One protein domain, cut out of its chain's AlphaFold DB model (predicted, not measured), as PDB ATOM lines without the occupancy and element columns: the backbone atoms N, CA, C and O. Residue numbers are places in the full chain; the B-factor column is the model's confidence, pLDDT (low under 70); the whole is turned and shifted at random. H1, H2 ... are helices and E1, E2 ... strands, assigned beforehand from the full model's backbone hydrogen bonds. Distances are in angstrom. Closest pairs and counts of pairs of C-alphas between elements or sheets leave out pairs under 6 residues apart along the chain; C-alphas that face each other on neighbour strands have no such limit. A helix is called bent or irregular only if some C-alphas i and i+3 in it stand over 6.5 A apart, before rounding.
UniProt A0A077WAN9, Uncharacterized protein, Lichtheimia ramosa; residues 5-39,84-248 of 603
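What this domain is: This is residues 5 to 39 and 84 to 248 of the 603 residues of an uncharacterized protein of Lichtheimia ramosa (UniProt A0A077WAN9). One strongly twisted sheet of nine strands folds back on itself into a loose trough: E4, E5, E6 and E7 make one wall, E1, E8 and the later part of E3 the other, and the hairpin of E2 and E3, with E3 bent hard at residue 116, joins them. The sheet curls round H2, H1 sits at the bend of E3, H3 packs on E4 and E7, and H4 only grazes the sheet. The printed part has 200 residues, with four named helices and nine named strands in the order E1 H1 E2 E3 E4 H2 E5 E6 H3 E7 E8 H4 E9. The sheet is branched and mixed, the class is mixed, and the whole is compact, with a radius of gyration of the C-alphas of 17.5 A and spans of 49 by 40 by 35 A.

How they stand to each other: Begin at E1, residues 5 to 12: on one side is its antiparallel neighbour E3, residues 107 to 125, with N 7 and O 121 2.9 A apart, and on the other its parallel neighbour E8, residues 217 to 222, with N 10 and O 219 2.8 A apart. H1, residues 31 to 39, is irregular, with C-alphas 35 and 38 7.0 A apart; its height over the sheet is 7.8 A, and its closest C-alpha pair with E3 is Ala 33 and Gly 116, 3.5 A. E2, residues 91 to 100, forms a hairpin with E3, N 95 and O 113 being 3.0 A apart. On that same side of E3 is antiparallel E9, residues 245 to 247, with N 124 and O 246 at 2.8 A. On the other side of E2 is antiparallel E5, residues 162 to 168, with N 96 and O 166 at 2.9 A. E5 forms a hairpin with E6, residues 174 to 181, N 165 and O 178 being 2.8 A apart. Next come E4, residues 138 to 145, antiparallel to E6 with N 141 and O 177 at 2.8 A, and E7, residues 209 to 212, antiparallel to E4 with N 140 and O 210 at 2.8 A. The closest C-alphas of E1 and E7 are His 5 and Leu 212, 5.7 A. The sheet curls round H2, residues 150 to 156. H3, residues 184 to 194, is over E4 at a height over the sheet of 8.7 A, only just not over E6, on which 2 of its C-alphas fall; its closest C-alpha pair with E7 is Glu 191 and Ile 209, 6.2 A. H4, residues 232 to 239, only grazes the sheet with its residues 235 to 239. Every O i to N i+4 pair is within hydrogen-bond range in H2 and H3, against 3 of 4 in H4 and 2 of 5 in H1, where 2 of 6 O i to N i+3 pairs are.

Where its parts are: Find C-alpha 5 at (-14.393, 24.890, -24.316), where E1 begins its 22.2 A. E2 is 28.9 A long; E3 runs 34.9 A from C-alpha 107 at (-1.621, 32.122, -0.959) and bends by 101 degrees at residue 116. E4, 20.5 A, bends by 51 degrees at residue 142; E6 is 22.9 A and H3 15.3 A. E9 ends at C-alpha 247, (-18.472, 30.803, -30.136).

The domain as a whole: The two C-alphas farthest apart are those of Asp 84 and Ser 103, 54.9 A. Residues 40 to 83 are not printed, and C-alphas 39 and 84 are 16.9 A apart across the cut. The links E1 to H1, E3 to E4 and H3 to E7 are long. The mean pLDDT of the printed part is 72.4, with 68 residues under 70, among them residues 31 to 39, 99 to 110, 126 to 136 and 222 to 244.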
ATOM      1  N   HIS A   5     -15.791  25.026 -23.926       79.31
ATOM      2  CA  HIS A   5     -14.393  24.890 -24.316       79.31
ATOM      3  C   HIS A   5     -13.746  26.266 -24.311       79.31
ATOM      4  O   HIS A   5     -14.206  27.171 -25.005       79.31
ATOM      5  N   VAL A   6     -12.676  26.434 -23.535       83.38
ATOM      6  CA  VAL A   6     -11.924  27.694 -23.475       83.38
ATOM      7  C   VAL A   6     -10.585  27.513 -24.173       83.38
ATOM      8  O   VAL A   6      -9.837  26.581 -23.869       83.38
ATOM      9  N   ARG A   7     -10.280  28.427 -25.093       83.00
ATOM     10  CA  ARG A   7      -9.052  28.417 -25.882       83.00
ATOM     11  C   ARG A   7      -8.450  29.809 -25.905       83.00
ATOM     12  O   ARG A   7      -9.132  30.775 -26.231       83.00
ATOM     13  N   LEU A   8      -7.171  29.909 -25.581       83.12
ATOM     14  CA  LEU A   8      -6.436  31.164 -25.641       83.12
ATOM     15  C   LEU A   8      -5.479  31.127 -26.828       83.12
ATOM     16  O   LEU A   8      -4.549  30.328 -26.828       83.12
ATOM     17  N   VAL A   9      -5.692  31.984 -27.823       83.19
ATOM     18  CA  VAL A   9      -4.827  32.070 -29.006       83.19
ATOM     19  C   VAL A   9      -3.888  33.258 -28.843       83.19
ATOM     20  O   VAL A   9      -4.317  34.407 -28.864       83.19
ATOM     21  N   LEU A  10      -2.599  32.984 -28.668       82.12
ATOM     22  CA  LEU A  10      -1.541  33.979 -28.531       82.12
ATOM     23  C   LEU A  10      -0.868  34.232 -29.880       82.12
ATOM     24  O   LEU A  10      -0.585  33.305 -30.635       82.12
ATOM     25  N   VAL A  11      -0.563  35.489 -30.170       78.69
ATOM     26  CA  VAL A  11       0.174  35.884 -31.371       78.69
ATOM     27  C   VAL A  11       1.673  35.846 -31.086       78.69
ATOM     28  O   VAL A  11       2.140  36.450 -30.121       78.69
ATOM     29  N   THR A  12       2.437  35.149 -31.927       73.56
ATOM     30  CA  THR A  12       3.888  34.984 -31.754       73.56
ATOM     31  C   THR A  12       4.631  34.948 -33.092       73.56
ATOM     32  O   THR A  12       4.034  34.686 -34.134       73.56
ATOM     33  N   LEU A  13       5.942  35.207 -33.075       68.00
ATOM     34  CA  LEU A  13       6.825  34.977 -34.229       68.00
ATOM     35  C   LEU A  13       7.398  33.549 -34.227       68.00
ATOM     36  O   LEU A  13       7.826  33.057 -35.267       68.00
ATOM     37  N   ASP A  14       7.387  32.880 -33.070       67.81
ATOM     38  CA  ASP A  14       7.840  31.499 -32.888       67.81
ATOM     39  C   ASP A  14       6.942  30.758 -31.876       67.81
ATOM     40  O   ASP A  14       6.617  31.283 -30.807       67.81
ATOM     41  N   SER A  15       6.511  29.540 -32.216       67.44
ATOM     42  CA  SER A  15       5.609  28.702 -31.411       67.44
ATOM     43  C   SER A  15       6.329  27.756 -30.446       67.44
ATOM     44  O   SER A  15       5.682  27.123 -29.612       67.44
ATOM     45  N   SER A  16       7.659  27.659 -30.521       60.97
ATOM     46  CA  SER A  16       8.467  26.637 -29.837       60.97
ATOM     47  C   SER A  16       8.392  26.635 -28.298       60.97
ATOM     48  O   SER A  16       8.706  25.622 -27.671       60.97
ATOM     49  N   HIS A  17       7.942  27.732 -27.681       63.91
ATOM     50  CA  HIS A  17       7.944  27.926 -26.225       63.91
ATOM     51  C   HIS A  17       6.558  28.189 -25.604       63.91
ATOM     52  O   HIS A  17       6.482  28.584 -24.439       63.91
ATOM     53  N   VAL A  18       5.465  27.979 -26.347       70.25
ATOM     54  CA  VAL A  18       4.096  28.156 -25.831       70.25
ATOM     55  C   VAL A  18       3.581  26.823 -25.263       70.25
ATOM     56  O   VAL A  18       3.533  25.838 -26.003       70.25
ATOM     57  N   PRO A  19       3.218  26.744 -23.966       73.81
ATOM     58  CA  PRO A  19       2.634  25.531 -23.389       73.81
ATOM     59  C   PRO A  19       1.306  25.182 -24.058       73.81
ATOM     60  O   PRO A  19       0.588  26.075 -24.489       73.81
ATOM     61  N   GLN A  20       0.959  23.896 -24.109       74.19
ATOM     62  CA  GLN A  20      -0.297  23.449 -24.724       74.19
ATOM     63  C   GLN A  20      -1.474  23.528 -23.748       74.19
ATOM     64  O   GLN A  20      -2.599  23.811 -24.159       74.19
ATOM     65  N   HIS A  21      -1.228  23.322 -22.450       77.38
ATOM     66  CA  HIS A  21      -2.269  23.394 -21.433       77.38
ATOM     67  C   HIS A  21      -2.138  24.647 -20.582       77.38
ATOM     68  O   HIS A  21      -1.057  25.014 -20.119       77.38
ATOM     69  N   LEU A  22      -3.285  25.262 -20.281       79.38
ATOM     70  CA  LEU A  22      -3.327  26.460 -19.457       79.38
ATOM     71  C   LEU A  22      -2.744  26.233 -18.064       79.38
ATOM     72  O   LEU A  22      -2.272  27.200 -17.498       79.38
ATOM     73  N   PHE A  23      -2.762  25.013 -17.509       77.06
ATOM     74  CA  PHE A  23      -2.269  24.710 -16.156       77.06
ATOM     75  C   PHE A  23      -0.795  24.268 -16.070       77.06
ATOM     76  O   PHE A  23      -0.312  24.004 -14.963       77.06
ATOM     77  N   ASP A  24      -0.065  24.272 -17.183       77.88
ATOM     78  CA  ASP A  24       1.372  23.982 -17.220       77.88
ATOM     79  C   ASP A  24       2.201  25.107 -16.559       77.88
ATOM     80  O   ASP A  24       1.714  26.238 -16.409       77.88
ATOM     81  N   PRO A  25       3.436  24.831 -16.090       71.12
ATOM     82  CA  PRO A  25       4.286  25.850 -15.477       71.12
ATOM     83  C   PRO A  25       4.589  26.982 -16.469       71.12
ATOM     84  O   PRO A  25       5.187  26.756 -17.521       71.12
ATOM     85  N   LEU A  26       4.181  28.203 -16.114       73.12
ATOM     86  CA  LEU A  26       4.398  29.404 -16.919       73.12
ATOM     87  C   LEU A  26       5.604  30.210 -16.397       73.12
ATOM     88  O   LEU A  26       5.736  30.383 -15.182       73.12
ATOM     89  N   PRO A  27       6.486  30.717 -17.282       73.38
ATOM     90  CA  PRO A  27       7.527  31.674 -16.909       73.38
ATOM     91  C   PRO A  27       6.927  33.066 -16.646       73.38
ATOM     92  O   PRO A  27       5.850  33.368 -17.128       73.38
ATOM     93  N   THR A  28       7.656  33.967 -15.978       72.56
ATOM     94  CA  THR A  28       7.196  35.351 -15.695       72.56
ATOM     95  C   THR A  28       6.865  36.167 -16.958       72.56
ATOM     96  O   THR A  28       6.025  37.062 -16.944       72.56
ATOM     97  N   THR A  29       7.512  35.857 -18.082       73.44
ATOM     98  CA  THR A  29       7.234  36.474 -19.383       73.44
ATOM     99  C   THR A  29       7.347  35.398 -20.454       73.44
ATOM    100  O   THR A  29       8.424  34.816 -20.619       73.44
ATOM    101  N   LEU A  30       6.264  35.131 -21.184       74.62
ATOM    102  CA  LEU A  30       6.298  34.230 -22.336       74.62
ATOM    103  C   LEU A  30       6.998  34.907 -23.521       74.62
ATOM    104  O   LEU A  30       6.999  36.130 -23.657       74.62
ATOM    105  N   GLN A  31       7.598  34.113 -24.408       69.88
ATOM    106  CA  GLN A  31       8.328  34.637 -25.567       69.88
ATOM    107  C   GLN A  31       7.436  35.463 -26.509       69.88
ATOM    108  O   GLN A  31       7.855  36.526 -26.963       69.88
ATOM    109  N   CYS A  32       6.172  35.065 -26.671       66.88
ATOM    110  CA  CYS A  32       5.166  35.816 -27.424       66.88
ATOM    111  C   CYS A  32       4.969  37.262 -26.917       66.88
ATOM    112  O   CYS A  32       4.679  38.168 -27.701       66.88
ATOM    113  N   ALA A  33       5.205  37.540 -25.629       60.00
ATOM    114  CA  ALA A  33       5.161  38.903 -25.094       60.00
ATOM    115  C   ALA A  33       6.315  39.783 -25.586       60.00
ATOM    116  O   ALA A  33       6.130  40.976 -25.818       60.00
ATOM    117  N   LYS A  34       7.501  39.200 -25.793       63.81
ATOM    118  CA  LYS A  34       8.686  39.925 -26.276       63.81
ATOM    119  C   LYS A  34       8.574  40.241 -27.762       63.81
ATOM    120  O   LYS A  34       8.856  41.365 -28.174       63.81
ATOM    121  N   ASP A  35       8.088  39.276 -28.534       62.81
ATOM    122  CA  ASP A  35       7.953  39.373 -29.989       62.81
ATOM    123  C   ASP A  35       6.899  40.413 -30.414       62.81
ATOM    124  O   ASP A  35       6.988  41.021 -31.483       62.81
ATOM    125  N   THR A  36       5.924  40.689 -29.543       58.97
ATOM    126  CA  THR A  36       4.787  41.569 -29.840       58.97
ATOM    127  C   THR A  36       4.992  43.049 -29.488       58.97
ATOM    128  O   THR A  36       4.154  43.880 -29.844       58.97
ATOM    129  N   HIS A  37       6.117  43.445 -28.878       55.81
ATOM    130  CA  HIS A  37       6.412  44.866 -28.600       55.81
ATOM    131  C   HIS A  37       6.394  45.751 -29.863       55.81
ATOM    132  O   HIS A  37       6.036  46.930 -29.787       55.81
ATOM    133  N   SER A  38       6.695  45.177 -31.030       51.34
ATOM    134  CA  SER A  38       6.643  45.841 -32.340       51.34
ATOM    135  C   SER A  38       5.216  46.189 -32.801       51.34
ATOM    136  O   SER A  38       5.034  47.137 -33.565       51.34
ATOM    137  N   PHE A  39       4.183  45.486 -32.312       53.62
ATOM    138  CA  PHE A  39       2.783  45.702 -32.713       53.62
ATOM    139  C   PHE A  39       2.165  46.973 -32.104       53.62
ATOM    140  O   PHE A  39       1.331  47.621 -32.742       53.62
ATOM    141  N   ASP A  84     -10.381  45.137 -44.188       47.88
ATOM    142  CA  ASP A  84      -9.820  46.466 -43.907       47.88
ATOM    143  C   ASP A  84      -9.839  46.841 -42.412       47.88
ATOM    144  O   ASP A  84      -9.279  47.873 -42.032       47.88
ATOM    145  N   TYR A  85     -10.459  46.018 -41.556       55.72
ATOM    146  CA  TYR A  85     -10.586  46.282 -40.121       55.72
ATOM    147  C   TYR A  85      -9.779  45.285 -39.269       55.72
ATOM    148  O   TYR A  85      -9.863  44.074 -39.499       55.72
ATOM    149  N   PRO A  86      -9.014  45.776 -38.272       61.94
ATOM    150  CA  PRO A  86      -8.365  44.917 -37.284       61.94
ATOM    151  C   PRO A  86      -9.417  44.207 -36.421       61.94
ATOM    152  O   PRO A  86     -10.446  44.806 -36.098       61.94
ATOM    153  N   ASP A  87      -9.158  42.956 -36.027       68.88
ATOM    154  CA  ASP A  87     -10.024  42.250 -35.071       68.88
ATOM    155  C   ASP A  87     -10.028  42.994 -33.723       68.88
ATOM    156  O   ASP A  87      -8.987  43.169 -33.087       68.88
ATOM    157  N   PHE A  88     -11.204  43.455 -33.295       70.62
ATOM    158  CA  PHE A  88     -11.379  44.206 -32.050       70.62
ATOM    159  C   PHE A  88     -11.162  43.342 -30.802       70.62
ATOM    160  O   PHE A  88     -10.932  43.885 -29.726       70.62
ATOM    161  N   ARG A  89     -11.231  42.011 -30.936       73.44
ATOM    162  CA  ARG A  89     -10.986  41.059 -29.843       73.44
ATOM    163  C   ARG A  89      -9.499  40.905 -29.534       73.44
ATOM    164  O   ARG A  89      -9.154  40.401 -28.474       73.44
ATOM    165  N   LEU A  90      -8.617  41.338 -30.439       78.06
ATOM    166  CA  LEU A  90      -7.175  41.240 -30.251       78.06
ATOM    167  C   LEU A  90      -6.707  42.257 -29.200       78.06
ATOM    168  O   LEU A  90      -6.733  43.472 -29.417       78.06
ATOM    169  N   GLY A  91      -6.234  41.762 -28.059       77.56
ATOM    170  CA  GLY A  91      -5.783  42.597 -26.948       77.56
ATOM    171  C   GLY A  91      -4.550  42.052 -26.242       77.56
ATOM    172  O   GLY A  91      -4.093  40.952 -26.549       77.56
ATOM    173  N   PRO A  92      -3.959  42.839 -25.327       82.00
ATOM    174  CA  PRO A  92      -2.910  42.346 -24.452       82.00
ATOM    175  C   PRO A  92      -3.477  41.297 -23.485       82.00
ATOM    176  O   PRO A  92      -4.519  41.528 -22.876       82.00
ATOM    177  N   VAL A  93      -2.768  40.182 -23.315       85.88
ATOM    178  CA  VAL A  93      -3.174  39.078 -22.441       85.88
ATOM    179  C   VAL A  93      -2.172  38.887 -21.305       85.88
ATOM    180  O   VAL A  93      -0.958  38.812 -21.523       85.88
ATOM    181  N   THR A  94      -2.686  38.749 -20.084       85.81
ATOM    182  CA  THR A  94      -1.901  38.387 -18.894       85.81
ATOM    183  C   THR A  94      -2.557  37.231 -18.152       85.81
ATOM    184  O   THR A  94      -3.773  37.246 -17.947       85.81
ATOM    185  N   ILE A  95      -1.752  36.259 -17.718       86.31
ATOM    186  CA  ILE A  95      -2.209  35.099 -16.942       86.31
ATOM    187  C   ILE A  95      -1.597  35.171 -15.544       86.31
ATOM    188  O   ILE A  95      -0.379  35.109 -15.400       86.31
ATOM    189  N   GLU A  96      -2.422  35.261 -14.508       84.75
ATOM    190  CA  GLU A  96      -1.980  35.193 -13.112       84.75
ATOM    191  C   GLU A  96      -2.282  33.793 -12.559       84.75
ATOM    192  O   GLU A  96      -3.407  33.295 -12.658       84.75
ATOM    193  N   SER A  97      -1.260  33.131 -12.012       79.75
ATOM    194  CA  SER A  97      -1.366  31.781 -11.447       79.75
ATOM    195  C   SER A  97      -1.293  31.817  -9.927       79.75
ATOM    196  O   SER A  97      -0.396  32.454  -9.368       79.75
ATOM    197  N   PHE A  98      -2.191  31.067  -9.281       73.69
ATOM    198  CA  PHE A  98      -2.258  30.936  -7.829       73.69
ATOM    199  C   PHE A  98      -2.391  29.472  -7.428       73.69
ATOM    200  O   PHE A  98      -3.238  28.746  -7.951       73.69
ATOM    201  N   ARG A  99      -1.570  29.049  -6.466       64.88
ATOM    202  CA  ARG A  99      -1.699  27.744  -5.807       64.88
ATOM    203  C   ARG A  99      -2.088  27.934  -4.350       64.88
ATOM    204  O   ARG A  99      -1.429  28.671  -3.611       64.88
ATOM    205  N   LYS A 100      -3.160  27.259  -3.937       61.16
ATOM    206  CA  LYS A 100      -3.604  27.207  -2.540       61.16
ATOM    207  C   LYS A 100      -2.883  26.038  -1.859       61.16
ATOM    208  O   LYS A 100      -2.928  24.925  -2.366       61.16
ATOM    209  N   SER A 101      -2.185  26.280  -0.748       48.72
ATOM    210  CA  SER A 101      -1.538  25.203   0.021       48.72
ATOM    211  C   SER A 101      -2.519  24.567   1.015       48.72
ATOM    212  O   SER A 101      -3.313  25.272   1.639       48.72
ATOM    213  N   ASP A 102      -2.432  23.249   1.209       50.34
ATOM    214  CA  ASP A 102      -3.373  22.460   2.029       50.34
ATOM    215  C   ASP A 102      -3.341  22.765   3.541       50.34
ATOM    216  O   ASP A 102      -4.180  22.270   4.292       50.34
ATOM    217  N   SER A 103      -2.388  23.566   4.031       47.03
ATOM    218  CA  SER A 103      -2.124  23.697   5.478       47.03
ATOM    219  C   SER A 103      -2.307  25.098   6.066       47.03
ATOM    220  O   SER A 103      -2.297  25.257   7.285       47.03
ATOM    221  N   SER A 104      -2.537  26.129   5.250       43.22
ATOM    222  CA  SER A 104      -2.924  27.448   5.756       43.22
ATOM    223  C   SER A 104      -3.641  28.238   4.672       43.22
ATOM    224  O   SER A 104      -3.283  28.166   3.502       43.22
ATOM    225  N   SER A 105      -4.638  29.036   5.046       47.69
ATOM    226  CA  SER A 105      -5.408  29.908   4.143       47.69
ATOM    227  C   SER A 105      -4.581  31.051   3.510       47.69
ATOM    228  O   SER A 105      -5.139  32.095   3.187       47.69
ATOM    229  N   LYS A 106      -3.257  30.900   3.385       46.84
ATOM    230  CA  LYS A 106      -2.336  31.865   2.786       46.84
ATOM    231  C   LYS A 106      -1.918  31.386   1.396       46.84
ATOM    232  O   LYS A 106      -1.393  30.286   1.236       46.84
ATOM    233  N   VAL A 107      -2.148  32.243   0.406       53.34
ATOM    234  CA  VAL A 107      -1.621  32.122  -0.959       53.34
ATOM    235  C   VAL A 107      -0.102  32.269  -0.892       53.34
ATOM    236  O   VAL A 107       0.386  33.264  -0.359       53.34
ATOM    237  N   GLN A 108       0.648  31.265  -1.356       49.81
ATOM    238  CA  GLN A 108       2.106  31.223  -1.167       49.81
ATOM    239  C   GLN A 108       2.888  31.662  -2.414       49.81
ATOM    240  O   GLN A 108       3.980  32.205  -2.275       49.81
ATOM    241  N   GLU A 109       2.324  31.501  -3.613       56.44
ATOM    242  CA  GLU A 109       2.969  31.885  -4.873       56.44
ATOM    243  C   GLU A 109       1.964  32.592  -5.789       56.44
ATOM    244  O   GLU A 109       1.001  31.988  -6.262       56.44
ATOM    245  N   HIS A 110       2.202  33.885  -6.016       69.19
ATOM    246  CA  HIS A 110       1.570  34.676  -7.065       69.19
ATOM    247  C   HIS A 110       2.589  34.839  -8.192       69.19
ATOM    248  O   HIS A 110       3.626  35.478  -8.001       69.19
ATOM    249  N   CYS A 111       2.307  34.256  -9.356       74.94
ATOM    250  CA  CYS A 111       3.120  34.448 -10.553       74.94
ATOM    251  C   CYS A 111       2.248  35.040 -11.661       74.94
ATOM    252  O   CYS A 111       1.359  34.364 -12.183       74.94
ATOM    253  N   ALA A 112       2.508  36.299 -12.010       80.75
ATOM    254  CA  ALA A 112       1.917  36.945 -13.172       80.75
ATOM    255  C   ALA A 112       2.795  36.678 -14.402       80.75
ATOM    256  O   ALA A 112       4.001  36.923 -14.380       80.75
ATOM    257  N   THR A 113       2.180  36.156 -15.457       81.81
ATOM    258  CA  THR A 113       2.812  35.856 -16.741       81.81
ATOM    259  C   THR A 113       2.299  36.815 -17.805       81.81
ATOM    260  O   THR A 113       1.124  36.777 -18.186       81.81
ATOM    261  N   GLU A 114       3.183  37.657 -18.328       82.81
ATOM    262  CA  GLU A 114       2.875  38.487 -19.493       82.81
ATOM    263  C   GLU A 114       2.915  37.631 -20.768       82.81
ATOM    264  O   GLU A 114       3.929  36.986 -21.054       82.81
ATOM    265  N   CYS A 115       1.811  37.615 -21.526       79.88
ATOM    266  CA  CYS A 115       1.612  36.734 -22.687       79.88
ATOM    267  C   CYS A 115       1.579  37.481 -24.034       79.88
ATOM    268  O   CYS A 115       1.394  36.858 -25.074       79.88
ATOM    269  N   GLY A 116       1.769  38.802 -24.056       81.00
ATOM    270  CA  GLY A 116       1.747  39.582 -25.299       81.00
ATOM    271  C   GLY A 116       0.332  39.880 -25.768       81.00
ATOM    272  O   GLY A 116      -0.490  40.274 -24.949       81.00
ATOM    273  N   TYR A 117       0.065  39.730 -27.066       81.31
ATOM    274  CA  TYR A 117      -1.263  39.929 -27.652       81.31
ATOM    275  C   TYR A 117      -1.923  38.594 -27.993       81.31
ATOM    276  O   TYR A 117      -1.255  37.678 -28.471       81.31
ATOM    277  N   GLY A 118      -3.232  38.494 -27.788       80.94
ATOM    278  CA  GLY A 118      -3.997  37.290 -28.082       80.94
ATOM    279  C   GLY A 118      -5.500  37.531 -28.106       80.94
ATOM    280  O   GLY A 118      -5.957  38.668 -27.989       80.94
ATOM    281  N   ILE A 119      -6.240  36.443 -28.310       82.75
ATOM    282  CA  ILE A 119      -7.702  36.399 -28.311       82.75
ATOM    283  C   ILE A 119      -8.139  35.226 -27.434       82.75
ATOM    284  O   ILE A 119      -7.699  34.088 -27.638       82.75
ATOM    285  N   LEU A 120      -9.008  35.488 -26.457       84.12
ATOM    286  CA  LEU A 120      -9.692  34.442 -25.705       84.12
ATOM    287  C   LEU A 120     -10.960  34.013 -26.452       84.12
ATOM    288  O   LEU A 120     -11.889  34.802 -26.630       84.12
ATOM    289  N   HIS A 121     -11.041  32.739 -26.816       81.50
ATOM    290  CA  HIS A 121     -12.234  32.131 -27.393       81.50
ATOM    291  C   HIS A 121     -12.924  31.233 -26.369       81.50
ATOM    292  O   HIS A 121     -12.279  30.460 -25.653       81.50
ATOM    293  N   VAL A 122     -14.252  31.322 -26.311       81.19
ATOM    294  CA  VAL A 122     -15.081  30.440 -25.486       81.19
ATOM    295  C   VAL A 122     -16.173  29.872 -26.372       81.19
ATOM    296  O   VAL A 122     -17.024  30.609 -26.869       81.19
ATOM    297  N   TYR A 123     -16.112  28.563 -26.575       79.69
ATOM    298  CA  TYR A 123     -17.023  27.823 -27.432       79.69
ATOM    299  C   TYR A 123     -17.984  26.972 -26.607       79.69
ATOM    300  O   TYR A 123     -17.675  26.553 -25.488       79.69
ATOM    301  N   ARG A 124     -19.127  26.672 -27.216       76.75
ATOM    302  CA  ARG A 124     -20.162  25.777 -26.713       76.75
ATOM    303  C   ARG A 124     -20.481  24.717 -27.770       76.75
ATOM    304  O   ARG A 124     -20.572  25.041 -28.953       76.75
ATOM    305  N   ASP A 125     -20.671  23.469 -27.354       72.06
ATOM    306  CA  ASP A 125     -21.118  22.396 -28.253       72.06
ATOM    307  C   ASP A 125     -22.569  22.639 -28.725       72.06
ATOM    308  O   ASP A 125     -23.448  22.962 -27.923       72.06
ATOM    309  N   ILE A 126     -22.825  22.477 -30.033       60.34
ATOM    310  CA  ILE A 126     -24.142  22.729 -30.663       60.34
ATOM    311  C   ILE A 126     -25.161  21.622 -30.336       60.34
ATOM    312  O   ILE A 126     -26.368  21.863 -30.317       60.34
ATOM    313  N   HIS A 127     -24.690  20.400 -30.074       54.84
ATOM    314  CA  HIS A 127     -25.541  19.247 -29.793       54.84
ATOM    315  C   HIS A 127     -25.504  18.859 -28.314       54.84
ATOM    316  O   HIS A 127     -24.432  18.689 -27.736       54.84
ATOM    317  N   ASP A 128     -26.688  18.637 -27.739       53.09
ATOM    318  CA  ASP A 128     -26.859  17.988 -26.440       53.09
ATOM    319  C   ASP A 128     -26.254  16.578 -26.492       53.09
ATOM    320  O   ASP A 128     -26.872  15.635 -26.992       53.09
ATOM    321  N   LYS A 129     -25.034  16.413 -25.980       49.81
ATOM    322  CA  LYS A 129     -24.518  15.078 -25.682       49.81
ATOM    323  C   LYS A 129     -25.144  14.593 -24.368       49.81
ATOM    324  O   LYS A 129     -25.252  15.375 -23.417       49.81
ATOM    325  N   PRO A 130     -25.557  13.313 -24.274       44.97
ATOM    326  CA  PRO A 130     -25.841  12.711 -22.976       44.97
ATOM    327  C   PRO A 130     -24.594  12.854 -22.089       44.97
ATOM    328  O   PRO A 130     -23.489  12.859 -22.635       44.97
ATOM    329  N   PRO A 131     -24.749  12.993 -20.758       46.88
ATOM    330  CA  PRO A 131     -23.612  13.154 -19.857       46.88
ATOM    331  C   PRO A 131     -22.624  12.012 -20.104       46.88
ATOM    332  O   PRO A 131     -22.939  10.849 -19.857       46.88
ATOM    333  N   SER A 132     -21.466  12.338 -20.672       47.03
ATOM    334  CA  SER A 132     -20.363  11.403 -20.810       47.03
ATOM    335  C   SER A 132     -19.774  11.146 -19.423       47.03
ATOM    336  O   SER A 132     -19.756  12.029 -18.565       47.03
ATOM    337  N   ASP A 133     -19.259   9.936 -19.198       45.53
ATOM    338  CA  ASP A 133     -18.611   9.529 -17.940       45.53
ATOM    339  C   ASP A 133     -17.347  10.358 -17.594       45.53
ATOM    340  O   ASP A 133     -16.729  10.148 -16.547       45.53
ATOM    341  N   SER A 134     -16.940  11.317 -18.438       53.66
ATOM    342  CA  SER A 134     -15.876  12.274 -18.128       53.66
ATOM    343  C   SER A 134     -16.411  13.368 -17.207       53.66
ATOM    344  O   SER A 134     -16.923  14.402 -17.636       53.66
ATOM    345  N   SER A 135     -16.300  13.121 -15.910       60.59
ATOM    346  CA  SER A 135     -16.712  14.054 -14.872       60.59
ATOM    347  C   SER A 135     -15.933  15.384 -14.991       60.59
ATOM    348  O   SER A 135     -14.700  15.342 -14.991       60.59
ATOM    349  N   PRO A 136     -16.586  16.559 -15.104       64.81
ATOM    350  CA  PRO A 136     -15.883  17.823 -15.306       64.81
ATOM    351  C   PRO A 136     -15.041  18.165 -14.073       64.81
ATOM    352  O   PRO A 136     -15.558  18.258 -12.957       64.81
ATOM    353  N   HIS A 137     -13.738  18.344 -14.287       75.50
ATOM    354  CA  HIS A 137     -12.766  18.764 -13.268       75.50
ATOM    355  C   HIS A 137     -12.457  20.265 -13.336       75.50
ATOM    356  O   HIS A 137     -11.750  20.795 -12.482       75.50
ATOM    357  N   TYR A 138     -12.973  20.950 -14.356       84.75
ATOM    358  CA  TYR A 138     -12.680  22.344 -14.641       84.75
ATOM    359  C   TYR A 138     -13.967  23.168 -14.647       84.75
ATOM    360  O   TYR A 138     -14.961  22.777 -15.262       84.75
ATOM    361  N   ALA A 139     -13.928  24.325 -13.995       85.38
ATOM    362  CA  ALA A 139     -14.999  25.313 -14.037       85.38
ATOM    363  C   ALA A 139     -14.437  26.674 -14.451       85.38
ATOM    364  O   ALA A 139     -13.277  26.986 -14.188       85.38
ATOM    365  N   CYS A 140     -15.252  27.490 -15.101       86.25
ATOM    366  CA  CYS A 140     -14.881  28.812 -15.575       86.25
ATOM    367  C   CYS A 140     -15.893  29.836 -15.065       86.25
ATOM    368  O   CYS A 140     -17.096  29.659 -15.241       86.25
ATOM    369  N   ILE A 141     -15.399  30.902 -14.439       86.62
ATOM    370  CA  ILE A 141     -16.177  32.097 -14.125       86.62
ATOM    371  C   ILE A 141     -16.001  33.058 -15.298       86.62
ATOM    372  O   ILE A 141     -14.899  33.568 -15.523       86.62
ATOM    373  N   LEU A 142     -17.076  33.276 -16.056       80.69
ATOM    374  CA  LEU A 142     -17.018  33.971 -17.347       80.69
ATOM    375  C   LEU A 142     -16.598  35.439 -17.217       80.69
ATOM    376  O   LEU A 142     -15.789  35.925 -18.011       80.69
ATOM    377  N   ALA A 143     -17.142  36.126 -16.216       79.12
ATOM    378  CA  ALA A 143     -17.042  37.569 -16.070       79.12
ATOM    379  C   ALA A 143     -16.911  37.961 -14.596       79.12
ATOM    380  O   ALA A 143     -17.907  38.192 -13.913       79.12
ATOM    381  N   VAL A 144     -15.674  38.053 -14.105       84.38
ATOM    382  CA  VAL A 144     -15.394  38.669 -12.806       84.38
ATOM    383  C   VAL A 144     -15.101  40.158 -13.011       84.38
ATOM    384  O   VAL A 144     -14.312  40.501 -13.899       84.38
ATOM    385  N   PRO A 145     -15.710  41.066 -12.236       81.44
ATOM    386  CA  PRO A 145     -15.546  42.500 -12.445       81.44
ATOM    387  C   PRO A 145     -14.144  42.988 -12.075       81.44
ATOM    388  O   PRO A 145     -13.588  42.597 -11.057       81.44
ATOM    389  N   SER A 146     -13.582  43.910 -12.858       80.69
ATOM    390  CA  SER A 146     -12.238  44.478 -12.629       80.69
ATOM    391  C   SER A 146     -12.080  45.240 -11.308       80.69
ATOM    392  O   SER A 146     -10.959  45.363 -10.814       80.69
ATOM    393  N   PHE A 147     -13.176  45.753 -10.731       78.75
ATOM    394  CA  PHE A 147     -13.144  46.384  -9.410       78.75
ATOM    395  C   PHE A 147     -12.932  45.363  -8.290       78.75
ATOM    396  O   PHE A 147     -12.403  45.733  -7.243       78.75
ATOM    397  N   MET A 148     -13.334  44.103  -8.497       81.12
ATOM    398  CA  MET A 148     -13.088  43.027  -7.550       81.12
ATOM    399  C   MET A 148     -11.603  42.703  -7.620       81.12
ATOM    400  O   MET A 148     -11.106  42.189  -8.624       81.12
ATOM    401  N   GLN A 149     -10.869  43.068  -6.572       81.25
ATOM    402  CA  GLN A 149      -9.465  42.709  -6.500       81.25
ATOM    403  C   GLN A 149      -9.346  41.209  -6.251       81.25
ATOM    404  O   GLN A 149     -10.267  40.541  -5.773       81.25
ATOM    405  N   LEU A 150      -8.177  40.665  -6.560       78.62
ATOM    406  CA  LEU A 150      -7.922  39.247  -6.379       78.62
ATOM    407  C   LEU A 150      -8.133  38.792  -4.922       78.62
ATOM    408  O   LEU A 150      -8.656  37.706  -4.690       78.62
ATOM    409  N   ASP A 151      -7.767  39.630  -3.952       79.88
ATOM    410  CA  ASP A 151      -7.962  39.344  -2.528       79.88
ATOM    411  C   ASP A 151      -9.451  39.199  -2.170       79.88
ATOM    412  O   ASP A 151      -9.825  38.306  -1.405       79.88
ATOM    413  N   ASP A 152     -10.312  40.013  -2.783       83.69
ATOM    414  CA  ASP A 152     -11.764  39.941  -2.603       83.69
ATOM    415  C   ASP A 152     -12.330  38.672  -3.251       83.69
ATOM    416  O   ASP A 152     -13.176  37.988  -2.672       83.69
ATOM    417  N   LEU A 153     -11.828  38.301  -4.434       83.81
ATOM    418  CA  LEU A 153     -12.203  37.052  -5.104       83.81
ATOM    419  C   LEU A 153     -11.781  35.825  -4.284       83.81
ATOM    420  O   LEU A 153     -12.547  34.875  -4.131       83.81
ATOM    421  N   LEU A 154     -10.574  35.850  -3.722       80.94
ATOM    422  CA  LEU A 154     -10.066  34.821  -2.818       80.94
ATOM    423  C   LEU A 154     -10.912  34.714  -1.548       80.94
ATOM    424  O   LEU A 154     -11.140  33.608  -1.053       80.94
ATOM    425  N   HIS A 155     -11.400  35.842  -1.031       81.81
ATOM    426  CA  HIS A 155     -12.340  35.859   0.081       81.81
ATOM    427  C   HIS A 155     -13.690  35.239  -0.306       81.81
ATOM    428  O   HIS A 155     -14.235  34.434   0.451       81.81
ATOM    429  N   PHE A 156     -14.199  35.547  -1.501       82.62
ATOM    430  CA  PHE A 156     -15.444  34.985  -2.026       82.62
ATOM    431  C   PHE A 156     -15.354  33.459  -2.211       82.62
ATOM    432  O   PHE A 156     -16.233  32.714  -1.776       82.62
ATOM    433  N   ILE A 157     -14.242  32.971  -2.770       82.44
ATOM    434  CA  ILE A 157     -13.994  31.553  -3.100       82.44
ATOM    435  C   ILE A 157     -13.303  30.798  -1.943       82.44
ATOM    436  O   ILE A 157     -12.865  29.658  -2.092       82.44
ATOM    437  N   ARG A 158     -13.222  31.384  -0.741       76.94
ATOM    438  CA  ARG A 158     -12.403  30.875   0.378       76.94
ATOM    439  C   ARG A 158     -12.619  29.394   0.715       76.94
ATOM    440  O   ARG A 158     -11.654  28.702   1.060       76.94
ATOM    441  N   ASP A 159     -13.852  28.917   0.588       75.44
ATOM    442  CA  ASP A 159     -14.253  27.549   0.929       75.44
ATOM    443  C   ASP A 159     -13.908  26.513  -0.155       75.44
ATOM    444  O   ASP A 159     -14.008  25.316   0.099       75.44
ATOM    445  N   ALA A 160     -13.498  26.937  -1.354       75.50
ATOM    446  CA  ALA A 160     -13.140  26.029  -2.437       75.50
ATOM    447  C   ALA A 160     -11.659  25.631  -2.364       75.50
ATOM    448  O   ALA A 160     -10.774  26.486  -2.257       75.50
ATOM    449  N   ASN A 161     -11.376  24.333  -2.461       77.44
ATOM    450  CA  ASN A 161     -10.020  23.805  -2.610       77.44
ATOM    451  C   ASN A 161      -9.765  23.504  -4.088       77.44
ATOM    452  O   ASN A 161      -9.986  22.395  -4.560       77.44
ATOM    453  N   CYS A 162      -9.352  24.534  -4.821       80.50
ATOM    454  CA  CYS A 162      -9.067  24.452  -6.247       80.50
ATOM    455  C   CYS A 162      -7.818  25.264  -6.597       80.50
ATOM    456  O   CYS A 162      -7.514  26.273  -5.953       80.50
ATOM    457  N   ASP A 163      -7.114  24.816  -7.633       81.94
ATOM    458  CA  ASP A 163      -6.111  25.628  -8.315       81.94
ATOM    459  C   ASP A 163      -6.837  26.568  -9.270       81.94
ATOM    460  O   ASP A 163      -7.768  26.147  -9.959       81.94
ATOM    461  N   PHE A 164      -6.419  27.829  -9.362       84.56
ATOM    462  CA  PHE A 164      -7.089  28.769 -10.252       84.56
ATOM    463  C   PHE A 164      -6.121  29.670 -11.006       84.56
ATOM    464  O   PHE A 164      -5.018  29.982 -10.548       84.56
ATOM    465  N   ARG A 165      -6.545  30.061 -12.207       85.44
ATOM    466  CA  ARG A 165      -5.825  30.976 -13.089       85.44
ATOM    467  C   ARG A 165      -6.738  32.104 -13.512       85.44
ATOM    468  O   ARG A 165      -7.873  31.871 -13.925       85.44
ATOM    469  N   VAL A 166      -6.224  33.319 -13.407       87.12
ATOM    470  CA  VAL A 166      -6.917  34.536 -13.820       87.12
ATOM    471  C   VAL A 166      -6.377  34.954 -15.179       87.12
ATOM    472  O   VAL A 166      -5.171  35.128 -15.338       87.12
ATOM    473  N   ILE A 167      -7.266  35.104 -16.158       86.94
ATOM    474  CA  ILE A 167      -6.947  35.580 -17.504       86.94
ATOM    475  C   ILE A 167      -7.535  36.979 -17.663       86.94
ATOM    476  O   ILE A 167      -8.750  37.164 -17.568       86.94
ATOM    477  N   ARG A 168      -6.671  37.956 -17.941       86.00
ATOM    478  CA  ARG A 168      -7.081  39.295 -18.381       86.00
ATOM    479  C   ARG A 168      -6.808  39.405 -19.876       86.00
ATOM    480  O   ARG A 168      -5.696  39.104 -20.303       86.00
ATOM    481  N   ASP A 169      -7.826  39.793 -20.633       83.56
ATOM    482  CA  ASP A 169      -7.798  39.940 -22.095       83.56
ATOM    483  C   ASP A 169      -8.135  41.399 -22.481       83.56
ATOM    484  O   ASP A 169      -8.090  42.293 -21.634       83.56
ATOM    485  N   HIS A 170      -8.508  41.660 -23.738       77.56
ATOM    486  CA  HIS A 170      -8.912  42.968 -24.248       77.56
ATOM    487  C   HIS A 170     -10.012  43.645 -23.419       77.56
ATOM    488  O   HIS A 170     -10.043  44.871 -23.358       77.56
ATOM    489  N   ALA A 171     -10.920  42.883 -22.798       76.00
ATOM    490  CA  ALA A 171     -12.010  43.427 -21.992       76.00
ATOM    491  C   ALA A 171     -11.451  44.143 -20.741       76.00
ATOM    492  O   ALA A 171     -11.052  43.483 -19.786       76.00
ATOM    493  N   PRO A 172     -11.444  45.491 -20.685       69.44
ATOM    494  CA  PRO A 172     -10.718  46.211 -19.635       69.44
ATOM    495  C   PRO A 172     -11.426  46.143 -18.276       69.44
ATOM    496  O   PRO A 172     -10.794  46.272 -17.232       69.44
ATOM    497  N   ASN A 173     -12.746  45.944 -18.292       73.44
ATOM    498  CA  ASN A 173     -13.583  46.042 -17.104       73.44
ATOM    499  C   ASN A 173     -13.854  44.687 -16.442       73.44
ATOM    500  O   ASN A 173     -14.517  44.663 -15.404       73.44
ATOM    501  N   LYS A 174     -13.383  43.576 -17.022       80.94
ATOM    502  CA  LYS A 174     -13.700  42.211 -16.581       80.94
ATOM    503  C   LYS A 174     -12.517  41.274 -16.810       80.94
ATOM    504  O   LYS A 174     -11.704  41.502 -17.697       80.94
ATOM    505  N   TYR A 175     -12.435  40.209 -16.028       86.25
ATOM    506  CA  TYR A 175     -11.462  39.140 -16.220       86.25
ATOM    507  C   TYR A 175     -12.125  37.772 -16.060       86.25
ATOM    508  O   TYR A 175     -13.141  37.630 -15.379       86.25
ATOM    509  N   THR A 176     -11.559  36.758 -16.707       87.69
ATOM    510  CA  THR A 176     -12.079  35.387 -16.679       87.69
ATOM    511  C   THR A 176     -11.247  34.556 -15.710       87.69
ATOM    512  O   THR A 176     -10.021  34.679 -15.673       87.69
ATOM    513  N   VAL A 177     -11.896  33.702 -14.918       88.31
ATOM    514  CA  VAL A 177     -11.213  32.856 -13.927       88.31
ATOM    515  C   VAL A 177     -11.474  31.401 -14.238       88.31
ATOM    516  O   VAL A 177     -12.620  30.979 -14.330       88.31
ATOM    517  N   ILE A 178     -10.410  30.621 -14.361       88.75
ATOM    518  CA  ILE A 178     -10.491  29.190 -14.620       88.75
ATOM    519  C   ILE A 178     -10.034  28.450 -13.375       88.75
ATOM    520  O   ILE A 178      -8.944  28.688 -12.862       88.75
ATOM    521  N   LEU A 179     -10.876  27.537 -12.917       87.19
ATOM    522  CA  LEU A 179     -10.739  26.751 -11.704       87.19
ATOM    523  C   LEU A 179     -10.503  25.290 -12.089       87.19
ATOM    524  O   LEU A 179     -11.200  24.743 -12.944       87.19
ATOM    525  N   LYS A 180      -9.539  24.652 -11.435       86.56
ATOM    526  CA  LYS A 180      -9.238  23.226 -11.533       86.56
ATOM    527  C   LYS A 180      -9.483  22.580 -10.173       86.56
ATOM    528  O   LYS A 180      -8.826  22.914  -9.189       86.56
ATOM    529  N   PHE A 181     -10.418  21.643 -10.144       85.00
ATOM    530  CA  PHE A 181     -10.781  20.855  -8.973       85.00
ATOM    531  C   PHE A 181     -10.116  19.482  -9.018       85.00
ATOM    532  O   PHE A 181      -9.878  18.922 -10.091       85.00
ATOM    533  N   ASN A 182      -9.857  18.916  -7.841       81.94
ATOM    534  CA  ASN A 182      -9.322  17.562  -7.730       81.94
ATOM    535  C   ASN A 182     -10.419  16.529  -8.003       81.94
ATOM    536  O   ASN A 182     -10.194  15.550  -8.714       81.94
ATOM    537  N   THR A 183     -11.628  16.779  -7.493       82.31
ATOM    538  CA  THR A 183     -12.772  15.876  -7.645       82.31
ATOM    539  C   THR A 183     -13.914  16.572  -8.377       82.31
ATOM    540  O   THR A 183     -14.260  17.706  -8.062       82.31
ATOM    541  N   SER A 184     -14.581  15.884  -9.307       80.75
ATOM    542  CA  SER A 184     -15.734  16.468 -10.015       80.75
ATOM    543  C   SER A 184     -16.913  16.803  -9.089       80.75
ATOM    544  O   SER A 184     -17.632  17.772  -9.318       80.75
ATOM    545  N   LYS A 185     -17.058  16.074  -7.975       81.12
ATOM    546  CA  LYS A 185     -18.035  16.395  -6.928       81.12
ATOM    547  C   LYS A 185     -17.800  17.782  -6.313       81.12
ATOM    548  O   LYS A 185     -18.754  18.517  -6.111       81.12
ATOM    549  N   GLU A 186     -16.543  18.168  -6.088       82.44
ATOM    550  CA  GLU A 186     -16.204  19.499  -5.560       82.44
ATOM    551  C   GLU A 186     -16.559  20.603  -6.561       82.44
ATOM    552  O   GLU A 186     -17.021  21.666  -6.159       82.44
ATOM    553  N   ALA A 187     -16.388  20.341  -7.862       82.38
ATOM    554  CA  ALA A 187     -16.768  21.278  -8.916       82.38
ATOM    555  C   ALA A 187     -18.294  21.484  -8.977       82.38
ATOM    556  O   ALA A 187     -18.757  22.614  -9.123       82.38
ATOM    557  N   GLN A 188     -19.075  20.409  -8.820       82.19
ATOM    558  CA  GLN A 188     -20.541  20.476  -8.754       82.19
ATOM    559  C   GLN A 188     -21.030  21.190  -7.489       82.19
ATOM    560  O   GLN A 188     -21.890  22.066  -7.569       82.19
ATOM    561  N   ASP A 189     -20.449  20.866  -6.331       83.88
ATOM    562  CA  ASP A 189     -20.765  21.530  -5.063       83.88
ATOM    563  C   ASP A 189     -20.421  23.033  -5.133       83.88
ATOM    564  O   ASP A 189     -21.150  23.877  -4.602       83.88
ATOM    565  N   PHE A 190     -19.329  23.387  -5.822       85.06
ATOM    566  CA  PHE A 190     -18.933  24.772  -6.059       85.06
ATOM    567  C   PHE A 190     -19.937  25.521  -6.943       85.06
ATOM    568  O   PHE A 190     -20.381  26.606  -6.570       85.06
ATOM    569  N   GLU A 191     -20.341  24.950  -8.079       82.81
ATOM    570  CA  GLU A 191     -21.345  25.560  -8.956       82.81
ATOM    571  C   GLU A 191     -22.669  25.781  -8.211       82.81
ATOM    572  O   GLU A 191     -23.161  26.907  -8.171       82.81
ATOM    573  N   GLN A 192     -23.206  24.759  -7.539       82.25
ATOM    574  CA  GLN A 192     -24.460  24.880  -6.786       82.25
ATOM    575  C   GLN A 192     -24.393  25.960  -5.703       82.25
ATOM    576  O   GLN A 192     -25.390  26.616  -5.395       82.25
ATOM    577  N   LYS A 193     -23.215  26.147  -5.100       83.56
ATOM    578  CA  LYS A 193     -23.017  27.130  -4.040       83.56
ATOM    579  C   LYS A 193     -22.786  28.538  -4.571       83.56
ATOM    580  O   LYS A 193     -23.160  29.464  -3.856       83.56
ATOM    581  N   TYR A 194     -22.154  28.737  -5.723       82.69
ATOM    582  CA  TYR A 194     -21.674  30.059  -6.151       82.69
ATOM    583  C   TYR A 194     -22.307  30.586  -7.440       82.69
ATOM    584  O   TYR A 194     -22.283  31.797  -7.651       82.69
ATOM    585  N   ASN A 195     -22.902  29.731  -8.270       83.00
ATOM    586  CA  ASN A 195     -23.548  30.153  -9.507       83.00
ATOM    587  C   ASN A 195     -24.795  30.998  -9.193       83.00
ATOM    588  O   ASN A 195     -25.597  30.648  -8.325       83.00
ATOM    589  N   GLY A 196     -24.938  32.144  -9.858       75.19
ATOM    590  CA  GLY A 196     -26.026  33.102  -9.644       75.19
ATOM    591  C   GLY A 196     -25.919  33.944  -8.365       75.19
ATOM    592  O   GLY A 196     -26.807  34.752  -8.096       75.19
ATOM    593  N   LYS A 197     -24.850  33.803  -7.565       81.00
ATOM    594  CA  LYS A 197     -24.622  34.672  -6.398       81.00
ATOM    595  C   LYS A 197     -23.969  35.983  -6.803       81.00
ATOM    596  O   LYS A 197     -23.038  35.988  -7.597       81.00
ATOM    597  N   GLN A 198     -24.408  37.080  -6.197       81.94
ATOM    598  CA  GLN A 198     -23.767  38.382  -6.371       81.94
ATOM    599  C   GLN A 198     -22.363  38.386  -5.762       81.94
ATOM    600  O   GLN A 198     -22.160  37.842  -4.673       81.94
ATOM    601  N   PHE A 199     -21.410  39.020  -6.450       80.12
ATOM    602  CA  PHE A 199     -20.054  39.200  -5.920       80.12
ATOM    603  C   PHE A 199     -20.044  40.142  -4.712       80.12
ATOM    604  O   PHE A 199     -19.337  39.890  -3.741       80.12
ATOM    605  N   ASN A 200     -20.866  41.194  -4.760       75.31
ATOM    606  CA  ASN A 200     -21.033  42.185  -3.702       75.31
ATOM    607  C   ASN A 200     -22.515  42.524  -3.521       75.31
ATOM    608  O   ASN A 200     -23.268  42.550  -4.483       75.31
ATOM    609  N   VAL A 201     -22.924  42.864  -2.296       73.25
ATOM    610  CA  VAL A 201     -24.319  43.248  -1.975       73.25
ATOM    611  C   VAL A 201     -24.713  44.598  -2.597       73.25
ATOM    612  O   VAL A 201     -25.894  44.894  -2.759       73.25
ATOM    613  N   SER A 202     -23.730  45.436  -2.931       66.81
ATOM    614  CA  SER A 202     -23.951  46.786  -3.465       66.81
ATOM    615  C   SER A 202     -24.125  46.841  -4.982       66.81
ATOM    616  O   SER A 202     -24.655  47.831  -5.472       66.81
ATOM    617  N   GLU A 203     -23.700  45.809  -5.715       67.19
ATOM    618  CA  GLU A 203     -23.718  45.794  -7.180       67.19
ATOM    619  C   GLU A 203     -24.491  44.571  -7.700       67.19
ATOM    620  O   GLU A 203     -24.440  43.497  -7.104       67.19
ATOM    621  N   PRO A 204     -25.208  44.700  -8.826       67.94
ATOM    622  CA  PRO A 204     -26.099  43.664  -9.341       67.94
ATOM    623  C   PRO A 204     -25.372  42.529 -10.080       67.94
ATOM    624  O   PRO A 204     -26.033  41.615 -10.568       67.94
ATOM    625  N   GLU A 205     -24.043  42.580 -10.201       72.56
ATOM    626  CA  GLU A 205     -23.263  41.589 -10.946       72.56
ATOM    627  C   GLU A 205     -23.207  40.243 -10.209       72.56
ATOM    628  O   GLU A 205     -22.824  40.153  -9.037       72.56
ATOM    629  N   ILE A 206     -23.594  39.187 -10.926       80.12
ATOM    630  CA  ILE A 206     -23.685  37.813 -10.431       80.12
ATOM    631  C   ILE A 206     -22.566  36.943 -11.002       80.12
ATOM    632  O   ILE A 206     -22.065  37.158 -12.101       80.12
ATOM    633  N   CYS A 207     -22.168  35.939 -10.231       81.88
ATOM    634  CA  CYS A 207     -21.171  34.960 -10.619       81.88
ATOM    635  C   CYS A 207     -21.802  33.925 -11.555       81.88
ATOM    636  O   CYS A 207     -22.650  33.138 -11.135       81.88
ATOM    637  N   HIS A 208     -21.371  33.917 -12.813       78.50
ATOM    638  CA  HIS A 208     -21.760  32.909 -13.795       78.50
ATOM    639  C   HIS A 208     -20.668  31.854 -13.933       78.50
ATOM    640  O   HIS A 208     -19.559  32.160 -14.384       78.50
ATOM    641  N   ILE A 209     -20.992  30.622 -13.538       83.25
ATOM    642  CA  ILE A 209     -20.072  29.483 -13.565       83.25
ATOM    643  C   ILE A 209     -20.490  28.525 -14.675       83.25
ATOM    644  O   ILE A 209     -21.650  28.135 -14.756       83.25
ATOM    645  N   VAL A 210     -19.526  28.116 -15.496       82.25
ATOM    646  CA  VAL A 210     -19.713  27.118 -16.553       82.25
ATOM    647  C   VAL A 210     -18.686  25.991 -16.438       82.25
ATOM    648  O   VAL A 210     -17.543  26.227 -16.045       82.25
ATOM    649  N   PHE A 211     -19.065  24.759 -16.785       84.62
ATOM    650  CA  PHE A 211     -18.148  23.612 -16.763       84.62
ATOM    651  C   PHE A 211     -17.398  23.443 -18.077       84.62
ATOM    652  O   PHE A 211     -17.991  23.542 -19.152       84.62
ATOM    653  N   LEU A 212     -16.109  23.110 -17.979       81.50
ATOM    654  CA  LEU A 212     -15.291  22.778 -19.142       81.50
ATOM    655  C   LEU A 212     -15.171  21.255 -19.287       81.50
ATOM    656  O   LEU A 212     -14.893  20.558 -18.309       81.50
ATOM    657  N   GLU A 213     -15.398  20.741 -20.497       74.12
ATOM    658  CA  GLU A 213     -15.256  19.306 -20.818       74.12
ATOM    659  C   GLU A 213     -13.794  18.914 -21.005       74.12
ATOM    660  O   GLU A 213     -13.336  17.897 -20.488       74.12
ATOM    661  N   GLU A 214     -13.049  19.766 -21.701       74.00
ATOM    662  CA  GLU A 214     -11.628  19.589 -21.966       74.00
ATOM    663  C   GLU A 214     -10.793  20.541 -21.099       74.00
ATOM    664  O   GLU A 214     -11.258  21.587 -20.629       74.00
ATOM    665  N   ALA A 215      -9.524  20.187 -20.884       75.25
ATOM    666  CA  ALA A 215      -8.583  21.098 -20.246       75.25
ATOM    667  C   ALA A 215      -8.398  22.347 -21.132       75.25
ATOM    668  O   ALA A 215      -8.210  22.197 -22.339       75.25
ATOM    669  N   PRO A 216      -8.399  23.565 -20.562       80.00
ATOM    670  CA  PRO A 216      -8.255  24.787 -21.344       80.00
ATOM    671  C   PRO A 216      -6.916  24.808 -22.087       80.00
ATOM    672  O   PRO A 216      -5.858  24.565 -21.493       80.00
ATOM    673  N   ILE A 217      -6.981  25.091 -23.388       79.81
ATOM    674  CA  ILE A 217      -5.855  24.971 -24.323       79.81
ATOM    675  C   ILE A 217      -5.278  26.359 -24.608       79.81
ATOM    676  O   ILE A 217      -6.028  27.309 -24.852       79.81
ATOM    677  N   ILE A 218      -3.949  26.472 -24.607       77.19
ATOM    678  CA  ILE A 218      -3.246  27.640 -25.146       77.19
ATOM    679  C   ILE A 218      -2.707  27.266 -26.524       77.19
ATOM    680  O   ILE A 218      -2.058  26.237 -26.699       77.19
ATOM    681  N   GLU A 219      -2.961  28.119 -27.505       76.62
ATOM    682  CA  GLU A 219      -2.433  27.981 -28.851       76.62
ATOM    683  C   GLU A 219      -1.664  29.210 -29.285       76.62
ATOM    684  O   GLU A 219      -1.862  30.309 -28.778       76.62
ATOM    685  N   SER A 220      -0.788  29.012 -30.261       72.06
ATOM    686  CA  SER A 220       0.042  30.064 -30.818       72.06
ATOM    687  C   SER A 220      -0.226  30.229 -32.308       72.06
ATOM    688  O   SER A 220      -0.071  29.275 -33.073       72.06
ATOM    689  N   MET A 221      -0.563  31.443 -32.728       70.75
ATOM    690  CA  MET A 221      -0.627  31.834 -34.130       70.75
ATOM    691  C   MET A 221       0.714  32.454 -34.532       70.75
ATOM    692  O   MET A 221       1.101  33.493 -33.992       70.75
ATOM    693  N   VAL A 222       1.421  31.804 -35.462       68.88
ATOM    694  CA  VAL A 222       2.698  32.293 -36.001       68.88
ATOM    695  C   VAL A 222       2.420  33.273 -37.139       68.88
ATOM    696  O   VAL A 222       1.748  32.909 -38.103       68.88
ATOM    697  N   ILE A 223       2.929  34.500 -37.030       67.25
ATOM    698  CA  ILE A 223       2.802  35.531 -38.071       67.25
ATOM    699  C   ILE A 223       4.184  35.849 -38.647       67.25
ATOM    700  O   ILE A 223       5.171  35.913 -37.915       67.25
ATOM    701  N   ASP A 224       4.253  36.087 -39.957       57.75
ATOM    702  CA  ASP A 224       5.464  36.579 -40.611       57.75
ATOM    703  C   ASP A 224       5.854  37.975 -40.099       57.75
ATOM    704  O   ASP A 224       5.024  38.768 -39.661       57.75
ATOM    705  N   SER A 225       7.138  38.323 -40.202       54.22
ATOM    706  CA  SER A 225       7.745  39.535 -39.623       54.22
ATOM    707  C   SER A 225       7.202  40.884 -40.141       54.22
ATOM    708  O   SER A 225       7.741  41.933 -39.783       54.22
ATOM    709  N   ASN A 226       6.168  40.886 -40.990       47.91
ATOM    710  CA  ASN A 226       5.526  42.089 -41.511       47.91
ATOM    711  C   ASN A 226       4.251  42.435 -40.712       47.91
ATOM    712  O   ASN A 226       3.317  41.637 -40.664       47.91
ATOM    713  N   PRO A 227       4.162  43.643 -40.122       49.94
ATOM    714  CA  PRO A 227       3.119  44.013 -39.173       49.94
ATOM    715  C   PRO A 227       1.868  44.515 -39.902       49.94
ATOM    716  O   PRO A 227       1.523  45.696 -39.825       49.94
ATOM    717  N   THR A 228       1.183  43.642 -40.634       53.38
ATOM    718  CA  THR A 228      -0.224  43.895 -40.958       53.38
ATOM    719  C   THR A 228      -1.057  43.485 -39.747       53.38
ATOM    720  O   THR A 228      -0.863  42.374 -39.249       53.38
ATOM    721  N   PRO A 229      -1.945  44.354 -39.222       55.28
ATOM    722  CA  PRO A 229      -2.879  43.926 -38.189       55.28
ATOM    723  C   PRO A 229      -3.647  42.717 -38.724       55.28
ATOM    724  O   PRO A 229      -4.085  42.752 -39.875       55.28
ATOM    725  N   LEU A 230      -3.758  41.658 -37.917       61.19
ATOM    726  CA  LEU A 230      -4.566  40.495 -38.274       61.19
ATOM    727  C   LEU A 230      -5.948  41.000 -38.683       61.19
ATOM    728  O   LEU A 230      -6.633  41.666 -37.897       61.19
ATOM    729  N   SER A 231      -6.306  40.757 -39.943       60.31
ATOM    730  CA  SER A 231      -7.615  41.155 -40.427       60.31
ATOM    731  C   SER A 231      -8.653  40.288 -39.727       60.31
ATOM    732  O   SER A 231      -8.402  39.112 -39.457       60.31
ATOM    733  N   LEU A 232      -9.835  40.847 -39.464       60.44
ATOM    734  CA  LEU A 232     -10.962  40.088 -38.911       60.44
ATOM    735  C   LEU A 232     -11.233  38.800 -39.720       60.44
ATOM    736  O   LEU A 232     -11.672  37.792 -39.184       60.44
ATOM    737  N   HIS A 233     -10.926  38.798 -41.018       62.41
ATOM    738  CA  HIS A 233     -11.049  37.622 -41.872       62.41
ATOM    739  C   HIS A 233     -10.043  36.501 -41.544       62.41
ATOM    740  O   HIS A 233     -10.383  35.327 -41.680       62.41
ATOM    741  N   ASP A 234      -8.822  36.828 -41.116       62.44
ATOM    742  CA  ASP A 234      -7.780  35.834 -40.823       62.44
ATOM    743  C   ASP A 234      -7.996  35.159 -39.463       62.44
ATOM    744  O   ASP A 234      -7.790  33.951 -39.341       62.44
ATOM    745  N   THR A 235      -8.501  35.899 -38.473       62.81
ATOM    746  CA  THR A 235      -8.940  35.332 -37.187       62.81
ATOM    747  C   THR A 235     -10.221  34.508 -37.347       62.81
ATOM    748  O   THR A 235     -10.280  33.372 -36.879       62.81
ATOM    749  N   LEU A 236     -11.206  34.995 -38.116       63.03
ATOM    750  CA  LEU A 236     -12.451  34.259 -38.380       63.03
ATOM    751  C   LEU A 236     -12.252  32.971 -39.197       63.03
ATOM    752  O   LEU A 236     -13.012  32.023 -39.023       63.03
ATOM    753  N   LYS A 237     -11.241  32.884 -40.072       62.38
ATOM    754  CA  LYS A 237     -10.900  31.622 -40.762       62.38
ATOM    755  C   LYS A 237     -10.509  30.516 -39.787       62.38
ATOM    756  O   LYS A 237     -10.818  29.357 -40.051       62.38
ATOM    757  N   HIS A 238      -9.823  30.859 -38.696       58.00
ATOM    758  CA  HIS A 238      -9.490  29.903 -37.643       58.00
ATOM    759  C   HIS A 238     -10.728  29.497 -36.828       58.00
ATOM    760  O   HIS A 238     -10.840  28.323 -36.472       58.00
ATOM    761  N   ASP A 239     -11.677  30.416 -36.617       56.44
ATOM    762  CA  ASP A 239     -12.971  30.121 -35.981       56.44
ATOM    763  C   ASP A 239     -13.864  29.221 -36.866       56.44
ATOM    764  O   ASP A 239     -14.509  28.299 -36.374       56.44
ATOM    765  N   GLN A 240     -13.848  29.403 -38.193       53.09
ATOM    766  CA  GLN A 240     -14.670  28.642 -39.154       53.09
ATOM    767  C   GLN A 240     -14.232  27.184 -39.382       53.09
ATOM    768  O   GLN A 240     -14.927  26.435 -40.071       53.09
ATOM    769  N   GLN A 241     -13.099  26.745 -38.825       53.69
ATOM    770  CA  GLN A 241     -12.611  25.372 -39.004       53.69
ATOM    771  C   GLN A 241     -13.381  24.320 -38.186       53.69
ATOM    772  O   GLN A 241     -13.121  23.129 -38.363       53.69
ATOM    773  N   ARG A 242     -14.315  24.716 -37.308       56.81
ATOM    774  CA  ARG A 242     -15.045  23.782 -36.431       56.81
ATOM    775  C   ARG A 242     -16.565  23.970 -36.502       56.81
ATOM    776  O   ARG A 242     -17.114  24.776 -35.761       56.81
ATOM    777  N   PRO A 243     -17.258  23.234 -37.390       54.31
ATOM    778  CA  PRO A 243     -18.696  23.391 -37.615       54.31
ATOM    779  C   PRO A 243     -19.585  22.837 -36.483       54.31
ATOM    780  O   PRO A 243     -20.799  22.989 -36.556       54.31
ATOM    781  N   ASP A 244     -19.015  22.178 -35.468       61.62
ATOM    782  CA  ASP A 244     -19.722  21.509 -34.365       61.62
ATOM    783  C   ASP A 244     -19.803  22.333 -33.063       61.62
ATOM    784  O   ASP A 244     -20.524  21.948 -32.137       61.62
ATOM    785  N   ARG A 245     -19.102  23.474 -32.991       70.12
ATOM    786  CA  ARG A 245     -19.031  24.336 -31.801       70.12
ATOM    787  C   ARG A 245     -19.366  25.788 -32.164       70.12
ATOM    788  O   ARG A 245     -18.886  26.302 -33.168       70.12
ATOM    789  N   HIS A 246     -20.176  26.458 -31.349       70.38
ATOM    790  CA  HIS A 246     -20.548  27.867 -31.517       70.38
ATOM    791  C   HIS A 246     -19.767  28.747 -30.533       70.38
ATOM    792  O   HIS A 246     -19.707  28.437 -29.345       70.38
ATOM    793  N   GLU A 247     -19.143  29.829 -31.008       73.38
ATOM    794  CA  GLU A 247     -18.472  30.803 -30.136       73.38
ATOM    795  C   GLU A 247     -19.508  31.689 -29.433       73.38
ATOM    796  O   GLU A 247     -20.424  32.199 -30.076       73.38
ATOM    797  N   LEU A 248     -19.363  31.894 -28.120       72.31
ATOM    798  CA  LEU A 248     -20.278  32.746 -27.359       72.31
ATOM    799  C   LEU A 248     -20.143  34.216 -27.797       72.31
ATOM    800  O   LEU A 248     -19.047  34.785 -27.662       72.31
TER     801      LEU A 248